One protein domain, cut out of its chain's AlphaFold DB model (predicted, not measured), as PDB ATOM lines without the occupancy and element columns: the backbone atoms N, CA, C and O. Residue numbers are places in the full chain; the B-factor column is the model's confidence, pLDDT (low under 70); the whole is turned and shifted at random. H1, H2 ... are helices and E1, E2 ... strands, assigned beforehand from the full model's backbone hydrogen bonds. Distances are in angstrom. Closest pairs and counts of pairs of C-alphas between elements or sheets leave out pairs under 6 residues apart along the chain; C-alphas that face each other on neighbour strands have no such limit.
ATOM      1  N   PHE A   8     -32.955 -15.929  51.300       94.69
ATOM      2  CA  PHE A   8     -33.556 -14.608  51.138       94.69
ATOM      3  C   PHE A   8     -33.092 -13.952  49.838       94.69
ATOM      4  O   PHE A   8     -31.927 -13.581  49.685       94.69
ATOM      5  N   LEU A   9     -34.015 -13.769  48.895       95.06
ATOM      6  CA  LEU A   9     -33.764 -13.059  47.642       95.06
ATOM      7  C   LEU A   9     -34.194 -11.597  47.773       95.06
ATOM      8  O   LEU A   9     -35.257 -11.306  48.309       95.06
ATOM      9  N   SER A  10     -33.434 -10.652  47.211       95.44
ATOM     10  CA  SER A  10     -33.906  -9.260  47.089       95.44
ATOM     11  C   SER A  10     -35.299  -9.224  46.444       95.44
ATOM     12  O   SER A  10     -35.515  -9.960  45.478       95.44
ATOM     13  N   ASN A  11     -36.203  -8.347  46.895       93.81
ATOM     14  CA  ASN A  11     -37.597  -8.311  46.420       93.81
ATOM     15  C   ASN A  11     -37.717  -8.324  44.887       93.81
ATOM     16  O   ASN A  11     -38.507  -9.085  44.335       93.81
ATOM     17  N   GLY A  12     -36.886  -7.542  44.185       95.12
ATOM     18  CA  GLY A  12     -36.866  -7.523  42.718       95.12
ATOM     19  C   GLY A  12     -36.556  -8.892  42.101       95.12
ATOM     20  O   GLY A  12     -37.286  -9.346  41.224       95.12
ATOM     21  N   ARG A  13     -35.520  -9.585  42.596       96.56
ATOM     22  CA  ARG A  13     -35.170 -10.950  42.156       96.56
ATOM     23  C   ARG A  13     -36.260 -11.961  42.500       96.56
ATOM     24  O   ARG A  13     -36.577 -12.794  41.661       96.56
ATOM     25  N   TYR A  14     -36.841 -11.864  43.694       97.31
ATOM     26  CA  TYR A  14     -37.897 -12.770  44.141       97.31
ATOM     27  C   TYR A  14     -39.132 -12.688  43.233       97.31
ATOM     28  O   TYR A  14     -39.553 -13.684  42.650       97.31
ATOM     29  N   TYR A  15     -39.673 -11.486  43.018       96.75
ATOM     30  CA  TYR A  15     -40.850 -11.320  42.161       96.75
ATOM     31  C   TYR A  15     -40.551 -11.544  40.676       96.75
ATOM     32  O   TYR A  15     -41.446 -11.943  39.927       96.75
ATOM     33  N   LEU A  16     -39.309 -11.329  40.231       97.56
ATOM     34  CA  LEU A  16     -38.889 -11.736  38.891       97.56
ATOM     35  C   LEU A  16     -38.925 -13.265  38.747       97.56
ATOM     36  O   LEU A  16     -39.531 -13.750  37.795       97.56
ATOM     37  N   LEU A  17     -38.367 -14.011  39.707       98.12
ATOM     38  CA  LEU A  17     -38.433 -15.476  39.742       98.12
ATOM     39  C   LEU A  17     -39.886 -15.968  39.689       98.12
ATOM     40  O   LEU A  17     -40.209 -16.785  38.830       98.12
ATOM     41  N   VAL A  18     -40.773 -15.427  40.533       98.19
ATOM     42  CA  VAL A  18     -42.205 -15.788  40.549       98.19
ATOM     43  C   VAL A  18     -42.843 -15.594  39.169       98.19
ATOM     44  O   VAL A  18     -43.495 -16.497  38.643       98.19
ATOM     45  N   ARG A  19     -42.605 -14.447  38.523       97.44
ATOM     46  CA  ARG A  19     -43.152 -14.155  37.187       97.44
ATOM     47  C   ARG A  19     -42.604 -15.087  36.111       97.44
ATOM     48  O   ARG A  19     -43.365 -15.523  35.241       97.44
ATOM     49  N   CYS A  20     -41.306 -15.376  36.150       97.75
ATOM     50  CA  CYS A  20     -40.653 -16.275  35.206       97.75
ATOM     51  C   CYS A  20     -41.152 -17.716  35.379       97.75
ATOM     52  O   CYS A  20     -41.522 -18.345  34.385       97.75
ATOM     53  N   LEU A  21     -41.290 -18.190  36.622       97.75
ATOM     54  CA  LEU A  21     -41.921 -19.472  36.943       97.75
ATOM     55  C   LEU A  21     -43.361 -19.519  36.438       97.75
ATOM     56  O   LEU A  21     -43.700 -20.433  35.696       97.75
ATOM     57  N   ARG A  22     -44.196 -18.513  36.720       96.88
ATOM     58  CA  ARG A  22     -45.580 -18.473  36.214       96.88
ATOM     59  C   ARG A  22     -45.634 -18.575  34.694       96.88
ATOM     60  O   ARG A  22     -46.432 -19.335  34.145       96.88
ATOM     61  N   SER A  23     -44.795 -17.802  34.003       95.56
ATOM     62  CA  SER A  23     -44.719 -17.821  32.539       95.56
ATOM     63  C   SER A  23     -44.290 -19.190  32.011       95.56
ATOM     64  O   SER A  23     -44.886 -19.693  31.061       95.56
ATOM     65  N   ALA A  24     -43.290 -19.809  32.638       95.38
ATOM     66  CA  ALA A  24     -42.787 -21.119  32.258       95.38
ATOM     67  C   ALA A  24     -43.808 -22.231  32.533       95.38
ATOM     68  O   ALA A  24     -44.071 -23.052  31.658       95.38
ATOM     69  N   LEU A  25     -44.431 -22.242  33.710       94.12
ATOM     70  CA  LEU A  25     -45.362 -23.286  34.137       94.12
ATOM     71  C   LEU A  25     -46.696 -23.241  33.386       94.12
ATOM     72  O   LEU A  25     -47.370 -24.266  33.314       94.12
ATOM     73  N   ARG A  26     -47.069 -22.097  32.796       92.75
ATOM     74  CA  ARG A  26     -48.249 -21.960  31.920       92.75
ATOM     75  C   ARG A  26     -48.080 -22.589  30.536       92.75
ATOM     76  O   ARG A  26     -49.070 -22.753  29.826       92.75
ATOM     77  N   ARG A  27     -46.851 -22.872  30.097       91.62
ATOM     78  CA  ARG A  27     -46.609 -23.392  28.745       91.62
ATOM     79  C   ARG A  27     -47.147 -24.813  28.609       91.62
ATOM     80  O   ARG A  27     -47.098 -25.607  29.545       91.62
ATOM     81  N   LYS A  28     -47.608 -25.142  27.403       89.00
ATOM     82  CA  LYS A  28     -47.940 -26.515  27.030       89.00
ATOM     83  C   LYS A  28     -46.663 -27.226  26.594       89.00
ATOM     84  O   LYS A  28     -46.130 -26.929  25.527       89.00
ATOM     85  N   TYR A  29     -46.191 -28.139  27.427       89.31
ATOM     86  CA  TYR A  29     -45.032 -28.978  27.141       89.31
ATOM     87  C   TYR A  29     -45.446 -30.258  26.415       89.31
ATOM     88  O   TYR A  29     -46.573 -30.731  26.584       89.31
ATOM     89  N   LYS A  30     -44.557 -30.801  25.574       88.19
ATOM     90  CA  LYS A  30     -44.822 -32.064  24.864       88.19
ATOM     91  C   LYS A  30     -44.592 -33.255  25.782       88.19
ATOM     92  O   LYS A  30     -45.384 -34.195  25.765       88.19
ATOM     93  N   HIS A  31     -43.540 -33.186  26.590       86.06
ATOM     94  CA  HIS A  31     -43.199 -34.207  27.567       86.06
ATOM     95  C   HIS A  31     -43.428 -33.701  29.002       86.06
ATOM     96  O   HIS A  31     -43.142 -32.534  29.286       86.06
ATOM     97  N   PRO A  32     -43.922 -34.554  29.924       73.56
ATOM     98  CA  PRO A  32     -44.171 -34.165  31.316       73.56
ATOM     99  C   PRO A  32     -42.941 -33.574  32.021       73.56
ATOM    100  O   PRO A  32     -43.066 -32.642  32.814       73.56
ATOM    101  N   ASP A  33     -41.748 -34.071  31.686       85.31
ATOM    102  CA  ASP A  33     -40.495 -33.724  32.367       85.31
ATOM    103  C   ASP A  33     -39.945 -32.346  31.968       85.31
ATOM    104  O   ASP A  33     -39.184 -31.731  32.718       85.31
ATOM    105  N   GLU A  34     -40.378 -31.798  30.826       90.94
ATOM    106  CA  GLU A  34     -39.987 -30.451  30.387       90.94
ATOM    107  C   GLU A  34     -40.471 -29.375  31.371       90.94
ATOM    108  O   GLU A  34     -39.827 -28.336  31.530       90.94
ATOM    109  N   ARG A  35     -41.585 -29.629  32.067       92.94
ATOM    110  CA  ARG A  35     -42.137 -28.701  33.056       92.94
ATOM    111  C   ARG A  35     -41.264 -28.628  34.308       92.94
ATOM    112  O   ARG A  35     -40.982 -27.527  34.783       92.94
ATOM    113  N   SER A  36     -40.774 -29.773  34.785       93.69
ATOM    114  CA  SER A  36     -39.790 -29.859  35.872       93.69
ATOM    115  C   SER A  36     -38.467 -29.207  35.475       93.69
ATOM    116  O   SER A  36     -37.926 -28.404  36.233       93.69
ATOM    117  N   TYR A  37     -37.987 -29.456  34.252       93.81
ATOM    118  CA  TYR A  37     -36.785 -28.798  33.736       93.81
ATOM    119  C   TYR A  37     -36.934 -27.270  33.688       93.81
ATOM    120  O   TYR A  37     -36.007 -26.536  34.039       93.81
ATOM    121  N   ALA A  38     -38.108 -26.772  33.296       95.31
ATOM    122  CA  ALA A  38     -38.385 -25.344  33.281       95.31
ATOM    123  C   ALA A  38     -38.387 -24.741  34.696       95.31
ATOM    124  O   ALA A  38     -37.825 -23.660  34.887       95.31
ATOM    125  N   ALA A  39     -38.961 -25.427  35.689       96.25
ATOM    126  CA  ALA A  39     -38.897 -24.998  37.088       96.25
ATOM    127  C   ALA A  39     -37.445 -24.948  37.592       96.25
ATOM    128  O   ALA A  39     -36.991 -23.895  38.043       96.25
ATOM    129  N   LEU A  40     -36.689 -26.036  37.408       96.00
ATOM    130  CA  LEU A  40     -35.273 -26.138  37.776       96.00
ATOM    131  C   LEU A  40     -34.434 -25.026  37.134       96.00
ATOM    132  O   LEU A  40     -33.659 -24.355  37.814       96.00
ATOM    133  N   SER A  41     -34.627 -24.784  35.835       95.38
ATOM    134  CA  SER A  41     -33.896 -23.748  35.098       95.38
ATOM    135  C   SER A  41     -34.161 -22.353  35.665       95.38
ATOM    136  O   SER A  41     -33.233 -21.564  35.812       95.38
ATOM    137  N   ASN A  42     -35.411 -22.038  36.017       97.81
ATOM    138  CA  ASN A  42     -35.753 -20.738  36.593       97.81
ATOM    139  C   ASN A  42     -35.177 -20.553  38.003       97.81
ATOM    140  O   ASN A  42     -34.689 -19.467  38.310       97.81
ATOM    141  N   LEU A  43     -35.178 -21.599  38.837       96.81
ATOM    142  CA  LEU A  43     -34.546 -21.561  40.159       96.81
ATOM    143  C   LEU A  43     -33.030 -21.331  40.044       96.81
ATOM    144  O   LEU A  43     -32.486 -20.434  40.689       96.81
ATOM    145  N   SER A  44     -32.366 -22.064  39.146       95.19
ATOM    146  CA  SER A  44     -30.934 -21.904  38.867       95.19
ATOM    147  C   SER A  44     -30.597 -20.497  38.349       95.19
ATOM    148  O   SER A  44     -29.684 -19.846  38.857       95.19
ATOM    149  N   LEU A  45     -31.394 -19.954  37.418       95.06
ATOM    150  CA  LEU A  45     -31.244 -18.575  36.922       95.06
ATOM    151  C   LEU A  45     -31.470 -17.518  38.009       95.06
ATOM    152  O   LEU A  45     -30.877 -16.440  37.959       95.06
ATOM    153  N   ALA A  46     -32.294 -17.818  39.013       94.56
ATOM    154  CA  ALA A  46     -32.444 -16.974  40.190       94.56
ATOM    155  C   ALA A  46     -31.263 -17.084  41.168       94.56
ATOM    156  O   ALA A  46     -31.265 -16.386  42.182       94.56
ATOM    157  N   GLY A  47     -30.233 -17.875  40.852       93.44
ATOM    158  CA  GLY A  47     -29.022 -18.053  41.649       93.44
ATOM    159  C   GLY A  47     -29.192 -19.024  42.814       93.44
ATOM    160  O   GLY A  47     -28.415 -18.957  43.764       93.44
ATOM    161  N   ILE A  48     -30.213 -19.882  42.773       94.19
ATOM    162  CA  ILE A  48     -30.413 -20.939  43.767       94.19
ATOM    163  C   ILE A  48     -29.513 -22.112  43.385       94.19
ATOM    164  O   ILE A  48     -29.570 -22.617  42.263       94.19
ATOM    165  N   ASN A  49     -28.663 -22.535  44.320       93.56
ATOM    166  CA  ASN A  49     -27.794 -23.680  44.103       93.56
ATOM    167  C   ASN A  49     -28.620 -24.973  44.121       93.56
ATOM    168  O   ASN A  49     -29.088 -25.403  45.174       93.56
ATOM    169  N   MET A  50     -28.762 -25.601  42.956       92.88
ATOM    170  CA  MET A  50     -29.499 -26.858  42.793       92.88
ATOM    171  C   MET A  50     -28.673 -28.094  43.202       92.88
ATOM    172  O   MET A  50     -29.199 -29.204  43.234       92.88
ATOM    173  N   GLY A  51     -27.390 -27.917  43.534       91.81
ATOM    174  CA  GLY A  51     -26.464 -29.019  43.777       91.81
ATOM    175  C   GLY A  51     -26.105 -29.767  42.490       91.81
ATOM    176  O   GLY A  51     -26.301 -29.264  41.381       91.81
ATOM    177  N   GLU A  52     -25.551 -30.968  42.641       92.44
ATOM    178  CA  GLU A  52     -25.241 -31.838  41.507       92.44
ATOM    179  C   GLU A  52     -26.523 -32.247  40.767       92.44
ATOM    180  O   GLU A  52     -27.568 -32.471  41.384       92.44
ATOM    181  N   LEU A  53     -26.444 -32.320  39.436       91.19
ATOM    182  CA  LEU A  53     -27.545 -32.763  38.589       91.19
ATOM    183  C   LEU A  53     -27.303 -34.206  38.152       91.19
ATOM    184  O   LEU A  53     -26.222 -34.536  37.669       91.19
ATOM    185  N   SER A  54     -28.329 -35.041  38.263       91.75
ATOM    186  CA  SER A  54     -28.313 -36.432  37.816       91.75
ATOM    187  C   SER A  54     -29.485 -36.720  36.877       91.75
ATOM    188  O   SER A  54     -30.440 -35.944  36.774       91.75
ATOM    189  N   LEU A  55     -29.402 -37.840  36.155       89.81
ATOM    190  CA  LEU A  55     -30.496 -38.348  35.332       89.81
ATOM    191  C   LEU A  55     -31.100 -39.587  36.001       89.81
ATOM    192  O   LEU A  55     -30.443 -40.621  36.100       89.81
ATOM    193  N   GLU A  56     -32.364 -39.504  36.410       89.50
ATOM    194  CA  GLU A  56     -33.120 -40.615  36.997       89.50
ATOM    195  C   GLU A  56     -34.380 -40.868  36.170       89.50
ATOM    196  O   GLU A  56     -35.187 -39.964  35.980       89.50
ATOM    197  N   ASN A  57     -34.584 -42.093  35.671       86.75
ATOM    198  CA  ASN A  57     -35.769 -42.450  34.876       86.75
ATOM    199  C   ASN A  57     -36.054 -41.470  33.714       86.75
ATOM    200  O   ASN A  57     -37.204 -41.134  33.444       86.75
ATOM    201  N   SER A  58     -35.001 -41.014  33.024       83.19
ATOM    202  CA  SER A  58     -35.046 -39.989  31.960       83.19
ATOM    203  C   SER A  58     -35.446 -38.576  32.411       83.19
ATOM    204  O   SER A  58     -35.710 -37.720  31.568       83.19
ATOM    205  N   LYS A  59     -35.439 -38.299  33.718       84.75
ATOM    206  CA  LYS A  59     -35.705 -36.980  34.305       84.75
ATOM    207  C   LYS A  59     -34.430 -36.379  34.874       84.75
ATOM    208  O   LYS A  59     -33.655 -37.078  35.522       84.75
ATOM    209  N   VAL A  60     -34.231 -35.082  34.656       86.75
ATOM    210  CA  VAL A  60     -33.164 -34.335  35.333       86.75
ATOM    211  C   VAL A  60     -33.595 -34.084  36.772       86.75
ATOM    212  O   VAL A  60     -34.636 -33.468  37.002       86.75
ATOM    213  N   VAL A  61     -32.794 -34.556  37.719       90.19
ATOM    214  CA  VAL A  61     -33.024 -34.399  39.155       90.19
ATOM    215  C   VAL A  61     -31.877 -33.595  39.754       90.19
ATOM    216  O   VAL A  61     -30.725 -33.727  39.345       90.19
ATOM    217  N   SER A  62     -32.206 -32.730  40.707       91.12
ATOM    218  CA  SER A  62     -31.249 -31.921  41.453       91.12
ATOM    219  C   SER A  62     -31.002 -32.514  42.840       91.12
ATOM    220  O   SER A  62     -31.941 -32.939  43.516       91.12
ATOM    221  N   ALA A  63     -29.744 -32.516  43.285       90.69
ATOM    222  CA  ALA A  63     -29.376 -32.979  44.625       90.69
ATOM    223  C   ALA A  63     -30.016 -32.130  45.739       90.69
ATOM    224  O   ALA A  63     -30.212 -32.603  46.859       90.69
ATOM    225  N   HIS A  64     -30.339 -30.869  45.447       92.12
ATOM    226  CA  HIS A  64     -31.076 -29.977  46.336       92.12
ATOM    227  C   HIS A  64     -32.417 -29.598  45.718       92.12
ATOM    228  O   HIS A  64     -32.550 -29.533  44.496       92.12
ATOM    229  N   TYR A  65     -33.407 -29.311  46.563       92.94
ATOM    230  CA  TYR A  65     -34.703 -28.777  46.133       92.94
ATOM    231  C   TYR A  65     -35.465 -29.657  45.123       92.94
ATOM    232  O   TYR A  65     -36.270 -29.140  44.349       92.94
ATOM    233  N   ARG A  66     -35.249 -30.983  45.136       93.19
ATOM    234  CA  ARG A  66     -36.004 -31.937  44.302       93.19
ATOM    235  C   ARG A  66     -37.512 -31.776  44.505       93.19
ATOM    236  O   ARG A  66     -38.231 -31.534  43.541       93.19
ATOM    237  N   ASP A  67     -37.954 -31.811  45.759       93.88
ATOM    238  CA  ASP A  67     -39.371 -31.700  46.125       93.88
ATOM    239  C   ASP A  67     -39.973 -30.363  45.676       93.88
ATOM    240  O   ASP A  67     -41.106 -30.311  45.207       93.88
ATOM    241  N   LEU A  68     -39.194 -29.277  45.738       96.00
ATOM    242  CA  LEU A  68     -39.612 -27.965  45.244       96.00
ATOM    243  C   LEU A  68     -39.817 -27.975  43.725       96.00
ATOM    244  O   LEU A  68     -40.808 -27.439  43.231       96.00
ATOM    245  N   VAL A  69     -38.891 -28.572  42.969       95.50
ATOM    246  CA  VAL A  69     -39.010 -28.693  41.509       95.50
ATOM    247  C   VAL A  69     -40.239 -29.523  41.139       95.50
ATOM    248  O   VAL A  69     -40.979 -29.147  40.227       95.50
ATOM    249  N   GLU A  70     -40.478 -30.624  41.850       93.94
ATOM    250  CA  GLU A  70     -41.651 -31.477  41.655       93.94
ATOM    251  C   GLU A  70     -42.951 -30.728  41.993       93.94
ATOM    252  O   GLU A  70     -43.866 -30.708  41.169       93.94
ATOM    253  N   ALA A  71     -43.008 -30.022  43.126       95.69
ATOM    254  CA  ALA A  71     -44.159 -29.213  43.530       95.69
ATOM    255  C   ALA A  71     -44.471 -28.088  42.528       95.69
ATOM    256  O   ALA A  71     -45.614 -27.903  42.119       95.69
ATOM    257  N   LEU A  72     -43.455 -27.364  42.051       96.06
ATOM    258  CA  LEU A  72     -43.640 -26.337  41.022       96.06
ATOM    259  C   LEU A  72     -44.156 -26.936  39.705       96.06
ATOM    260  O   LEU A  72     -45.000 -26.339  39.035       96.06
ATOM    261  N   ALA A  73     -43.679 -28.123  39.325       93.75
ATOM    262  CA  ALA A  73     -44.107 -28.788  38.099       93.75
ATOM    263  C   ALA A  73     -45.563 -29.282  38.152       93.75
ATOM    264  O   ALA A  73     -46.192 -29.426  37.098       93.75
ATOM    265  N   THR A  74     -46.123 -29.516  39.341       93.81
ATOM    266  CA  THR A  74     -47.508 -29.982  39.507       93.81
ATOM    267  C   THR A  74     -48.526 -28.853  39.617       93.81
ATOM    268  O   THR A  74     -49.710 -29.133  39.422       93.81
ATOM    269  N   VAL A  75     -48.095 -27.596  39.802       94.06
ATOM    270  CA  VAL A  75     -48.968 -26.407  39.867       94.06
ATOM    271  C   VAL A  75     -50.003 -26.426  38.748       94.06
ATOM    272  O   VAL A  75     -49.657 -26.509  37.567       94.06
ATOM    273  N   GLN A  76     -51.280 -26.333  39.094       90.25
ATOM    274  CA  GLN A  76     -52.361 -26.263  38.115       90.25
ATOM    275  C   GLN A  76     -52.920 -24.842  38.031       90.25
ATOM    276  O   GLN A  76     -52.798 -24.068  38.980       90.25
ATOM    277  N   PRO A  77     -53.525 -24.460  36.897       90.56
ATOM    278  CA  PRO A  77     -54.319 -23.245  36.850       90.56
ATOM    279  C   PRO A  77     -55.463 -23.310  37.871       90.56
ATOM    280  O   PRO A  77     -56.107 -24.349  38.019       90.56
ATOM    281  N   CYS A  78     -55.741 -22.193  38.538       90.50
ATOM    282  CA  CYS A  78     -56.882 -22.058  39.435       90.50
ATOM    283  C   CYS A  78     -58.186 -22.380  38.688       90.50
ATOM    284  O   CYS A  78     -58.401 -21.920  37.564       90.50
ATOM    285  N   ALA A  79     -59.073 -23.158  39.317       88.25
ATOM    286  CA  ALA A  79     -60.319 -23.612  38.698       88.25
ATOM    287  C   ALA A  79     -61.277 -22.461  38.341       88.25
ATOM    288  O   ALA A  79     -62.079 -22.596  37.420       88.25
ATOM    289  N   PHE A  80     -61.190 -21.333  39.053       89.94
ATOM    290  CA  PHE A  80     -62.022 -20.156  38.806       89.94
ATOM    291  C   PHE A  80     -61.410 -19.223  37.757       89.94
ATOM    292  O   PHE A  80     -62.067 -18.865  36.784       89.94
ATOM    293  N   SER A  81     -60.143 -18.829  37.933       89.44
ATOM    294  CA  SER A  81     -59.490 -17.869  37.035       89.44
ATOM    295  C   SER A  81     -58.950 -18.517  35.754       89.44
ATOM    296  O   SER A  81     -58.669 -17.820  34.778       89.44
ATOM    297  N   GLY A  82     -58.788 -19.845  35.729       91.25
ATOM    298  CA  GLY A  82     -58.148 -20.579  34.635       91.25
ATOM    299  C   GLY A  82     -56.662 -20.248  34.485       91.25
ATOM    300  O   GLY A  82     -56.065 -20.521  33.444       91.25
ATOM    301  N   GLN A  83     -56.059 -19.621  35.497       91.88
ATOM    302  CA  GLN A  83     -54.701 -19.099  35.459       91.88
ATOM    303  C   GLN A  83     -53.861 -19.649  36.609       91.88
ATOM    304  O   GLN A  83     -54.351 -19.832  37.715       91.88
ATOM    305  N   ILE A  84     -52.567 -19.867  36.359       93.38
ATOM    306  CA  ILE A  84     -51.587 -19.992  37.445       93.38
ATOM    307  C   ILE A  84     -51.395 -18.602  38.051       93.38
ATOM    308  O   ILE A  84     -51.047 -17.660  37.327       93.38
ATOM    309  N   GLU A  85     -51.650 -18.483  39.345       93.25
ATOM    310  CA  GLU A  85     -51.574 -17.235  40.097       93.25
ATOM    311  C   GLU A  85     -50.216 -17.105  40.813       93.25
ATOM    312  O   GLU A  85     -49.524 -18.094  41.055       93.25
ATOM    313  N   ASP A  86     -49.786 -15.868  41.089       94.94
ATOM    314  CA  ASP A  86     -48.466 -15.619  41.693       94.94
ATOM    315  C   ASP A  86     -48.403 -16.114  43.150       94.94
ATOM    316  O   ASP A  86     -47.358 -16.590  43.584       94.94
ATOM    317  N   ASN A  87     -49.516 -16.036  43.886       94.00
ATOM    318  CA  ASN A  87     -49.655 -16.537  45.259       94.00
ATOM    319  C   ASN A  87     -49.354 -18.039  45.366       94.00
ATOM    320  O   ASN A  87     -48.608 -18.413  46.256       94.00
ATOM    321  N   GLU A  88     -49.846 -18.873  44.448       94.75
ATOM    322  CA  GLU A  88     -49.594 -20.324  44.449       94.75
ATOM    323  C   GLU A  88     -48.088 -20.632  44.382       94.75
ATOM    324  O   GLU A  88     -47.549 -21.444  45.133       94.75
ATOM    325  N   ILE A  89     -47.375 -19.919  43.506       97.25
ATOM    326  CA  ILE A  89     -45.925 -20.065  43.342       97.25
ATOM    327  C   ILE A  89     -45.190 -19.551  44.580       97.25
ATOM    328  O   ILE A  89     -44.231 -20.178  45.022       97.25
ATOM    329  N   ILE A  90     -45.626 -18.417  45.134       97.00
ATOM    330  CA  ILE A  90     -45.059 -17.843  46.361       97.00
ATOM    331  C   ILE A  90     -45.202 -18.825  47.527       97.00
ATOM    332  O   ILE A  90     -44.227 -19.032  48.245       97.00
ATOM    333  N   THR A  91     -46.368 -19.453  47.682       95.69
ATOM    334  CA  THR A  91     -46.618 -20.463  48.714       95.69
ATOM    335  C   THR A  91     -45.661 -21.640  48.565       95.69
ATOM    336  O   THR A  91     -44.968 -21.978  49.517       95.69
ATOM    337  N   ILE A  92     -45.525 -22.205  47.363       97.25
ATOM    338  CA  ILE A  92     -44.622 -23.343  47.122       97.25
ATOM    339  C   ILE A  92     -43.150 -22.977  47.372       97.25
ATOM    340  O   ILE A  92     -42.416 -23.756  47.983       97.25
ATOM    341  N   LEU A  93     -42.704 -21.793  46.933       96.88
ATOM    342  CA  LEU A  93     -41.338 -21.315  47.187       96.88
ATOM    343  C   LEU A  93     -41.041 -21.201  48.687       96.88
ATOM    344  O   LEU A  93     -39.948 -21.577  49.113       96.88
ATOM    345  N   GLY A  94     -42.006 -20.726  49.471       95.38
ATOM    346  CA  GLY A  94     -41.885 -20.606  50.919       95.38
ATOM    347  C   GLY A  94     -41.957 -21.951  51.643       95.38
ATOM    348  O   GLY A  94     -41.020 -22.329  52.339       95.38
ATOM    349  N   GLU A  95     -43.046 -22.696  51.451       94.44
ATOM    350  CA  GLU A  95     -43.348 -23.919  52.208       94.44
ATOM    351  C   GLU A  95     -42.439 -25.096  51.845       94.44
ATOM    352  O   GLU A  95     -42.038 -25.857  52.723       94.44
ATOM    353  N   VAL A  96     -42.093 -25.249  50.562       95.56
ATOM    354  CA  VAL A  96     -41.272 -26.375  50.083       95.56
ATOM    355  C   VAL A  96     -39.812 -25.963  49.920       95.56
ATOM    356  O   VAL A  96     -38.898 -26.748  50.168       95.56
ATOM    357  N   GLY A  97     -39.579 -24.728  49.474       93.75
ATOM    358  CA  GLY A  97     -38.243 -24.228  49.163       93.75
ATOM    359  C   GLY A  97     -37.546 -23.493  50.302       93.75
ATOM    360  O   GLY A  97     -36.329 -23.337  50.243       93.75
ATOM    361  N   ASN A  98     -38.274 -23.017  51.314       94.56
ATOM    362  CA  ASN A  98     -37.757 -22.060  52.295       94.56
ATOM    363  C   ASN A  98     -37.085 -20.832  51.627       94.56
ATOM    364  O   ASN A  98     -36.062 -20.318  52.089       94.56
ATOM    365  N   ILE A  99     -37.634 -20.406  50.481       95.31
ATOM    366  CA  ILE A  99     -37.152 -19.283  49.672       95.31
ATOM    367  C   ILE A  99     -38.123 -18.122  49.836       95.31
ATOM    368  O   ILE A  99     -39.298 -18.219  49.491       95.31
ATOM    369  N   TRP A 100     -37.599 -16.988  50.281       95.12
ATOM    370  CA  TRP A 100     -38.397 -15.855  50.719       95.12
ATOM    371  C   TRP A 100     -37.889 -14.529  50.141       95.12
ATOM    372  O   TRP A 100     -36.699 -14.384  49.831       95.12
ATOM    373  N   PRO A 101     -38.760 -13.513  50.007       95.12
ATOM    374  CA  PRO A 101     -38.315 -12.159  49.722       95.12
ATOM    375  C   PRO A 101     -37.572 -11.576  50.934       95.12
ATOM    376  O   PRO A 101     -37.976 -11.745  52.078       95.12
ATOM    377  N   ALA A 102     -36.507 -10.815  50.700       93.00
ATOM    378  CA  ALA A 102     -35.689 -10.228  51.761       93.00
ATOM    379  C   ALA A 102     -36.484  -9.296  52.694       93.00
ATOM    380  O   ALA A 102     -36.096  -9.135  53.847       93.00
ATOM    381  N   ALA A 103     -37.593  -8.710  52.224       89.12
ATOM    382  CA  ALA A 103     -38.464  -7.881  53.056       89.12
ATOM    383  C   ALA A 103     -39.035  -8.613  54.277       89.12
ATOM    384  O   ALA A 103     -39.181  -7.980  55.315       89.12
ATOM    385  N   ILE A 104     -39.316  -9.918  54.185       88.19
ATOM    386  CA  ILE A 104     -39.922 -10.654  55.307       88.19
ATOM    387  C   ILE A 104     -38.887 -11.176  56.307       88.19
ATOM    388  O   ILE A 104     -39.247 -11.722  57.344       88.19
ATOM    389  N   ARG A 105     -37.590 -11.005  56.019       87.06
ATOM    390  CA  ARG A 105     -36.511 -11.465  56.898       87.06
ATOM    391  C   ARG A 105     -36.601 -10.830  58.286       87.06
ATOM    392  O   ARG A 105     -36.442 -11.531  59.277       87.06
TER     393      ARG A 105
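Overview. This is residues 8 to 105 of the 115 residues of an uncharacterized protein of Mesorhizobium sp (UniProt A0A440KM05). Two helical hairpins pack on each other in crossed layers, H1 with H2 in one and H3 with H4 in the other. A small two-stranded hairpin, E1 and E2, lies at one end beside H2, and at the opposite end short E3 and H5 meet the start of the printed part. The printed part has 98 residues and is mostly helix, with five named helices and three named strands in the order H1, H2, E1, E2, H3, H4, E3, H5; the sheet, of order E1 - E2, is antiparallel. It is compact, with a radius of gyration of the C-alphas of 13.0 A, and only just flat, spanning 39 by 35 by 19 A.

Along the chain. Find C-alpha 53 at (-27.545, -32.763, 38.589), where strand E1, residues 53 to 56, begins; E2 is residues 59 to 62, and each is 9.8 A long. Before them lies H2, residues 33 to 45, 18.3 A long. H1, residues 11 to 25, begins at C-alpha 11, at (-37.597, -8.311, 46.420), and runs 20.9 A. Further along, look for H3 at residues 66 to 74, 12.6 A, and H4 at 86 to 95, 14.3 A. E3, residues 99 to 101, spans 7.2 A, and H5, residues 102 to 105, spans 5.3 A, ending at C-alpha 105, at (-36.511, -11.465, 56.898).

Arrangement. Start at the hairpin E1 and E2, antiparallel at 142 degrees: N 54 and O 61 are 2.9 A apart and N 59 and O 56 2.8 A, both within hydrogen-bond range. E2 and H2 come closest at the C-alphas of Lys 59 and Asp 33, 6.1 A; E2 and H3 are near each other, with 6 pairs of C-alphas within 10 A. H2 touches H1, closest at the C-alphas of Ala 38 and Ala 24, 6.2 A, at a shallow tilt of 15 degrees, opposite ways, a helical hairpin. With residues 35 to 40 alone H2 touches H3, closest at the C-alphas of Ser 36 and Ala 73, 5.0 A, at a steep tilt of 59 degrees. H3 and H4, a second helical hairpin, touch at a shallow tilt of 23 degrees, opposite ways, closest at the C-alphas of Leu 72 and Ile 92, 6.9 A. H1 touches H4 with its residues 18 to 22 alone, closest at the C-alphas of Val 18 and Ile 89, 6.3 A, only just about perpendicular at 71 degrees. E3 pairs with no named strand, but residues 8 to 9 pair parallel with its residues 100 to 101. H5 is close to H1 but not clearly touching, the closest C-alphas, of Ala 102 and Asn 11, being 6.0 A apart. In H1, H2, H3 and H4 every O i to N i+4 pair is within hydrogen-bond range; H5 is too short for one.

Size, cuts and confidence. The two C-alphas farthest apart, those of Asn 57 and Ala 103, are 39.2 A apart. The printed part has no cut, and its one long link, of 11 residues, joins H3 to H4. The mean pLDDT of the printed part of this model is 93.1, and no printed residue is under 70.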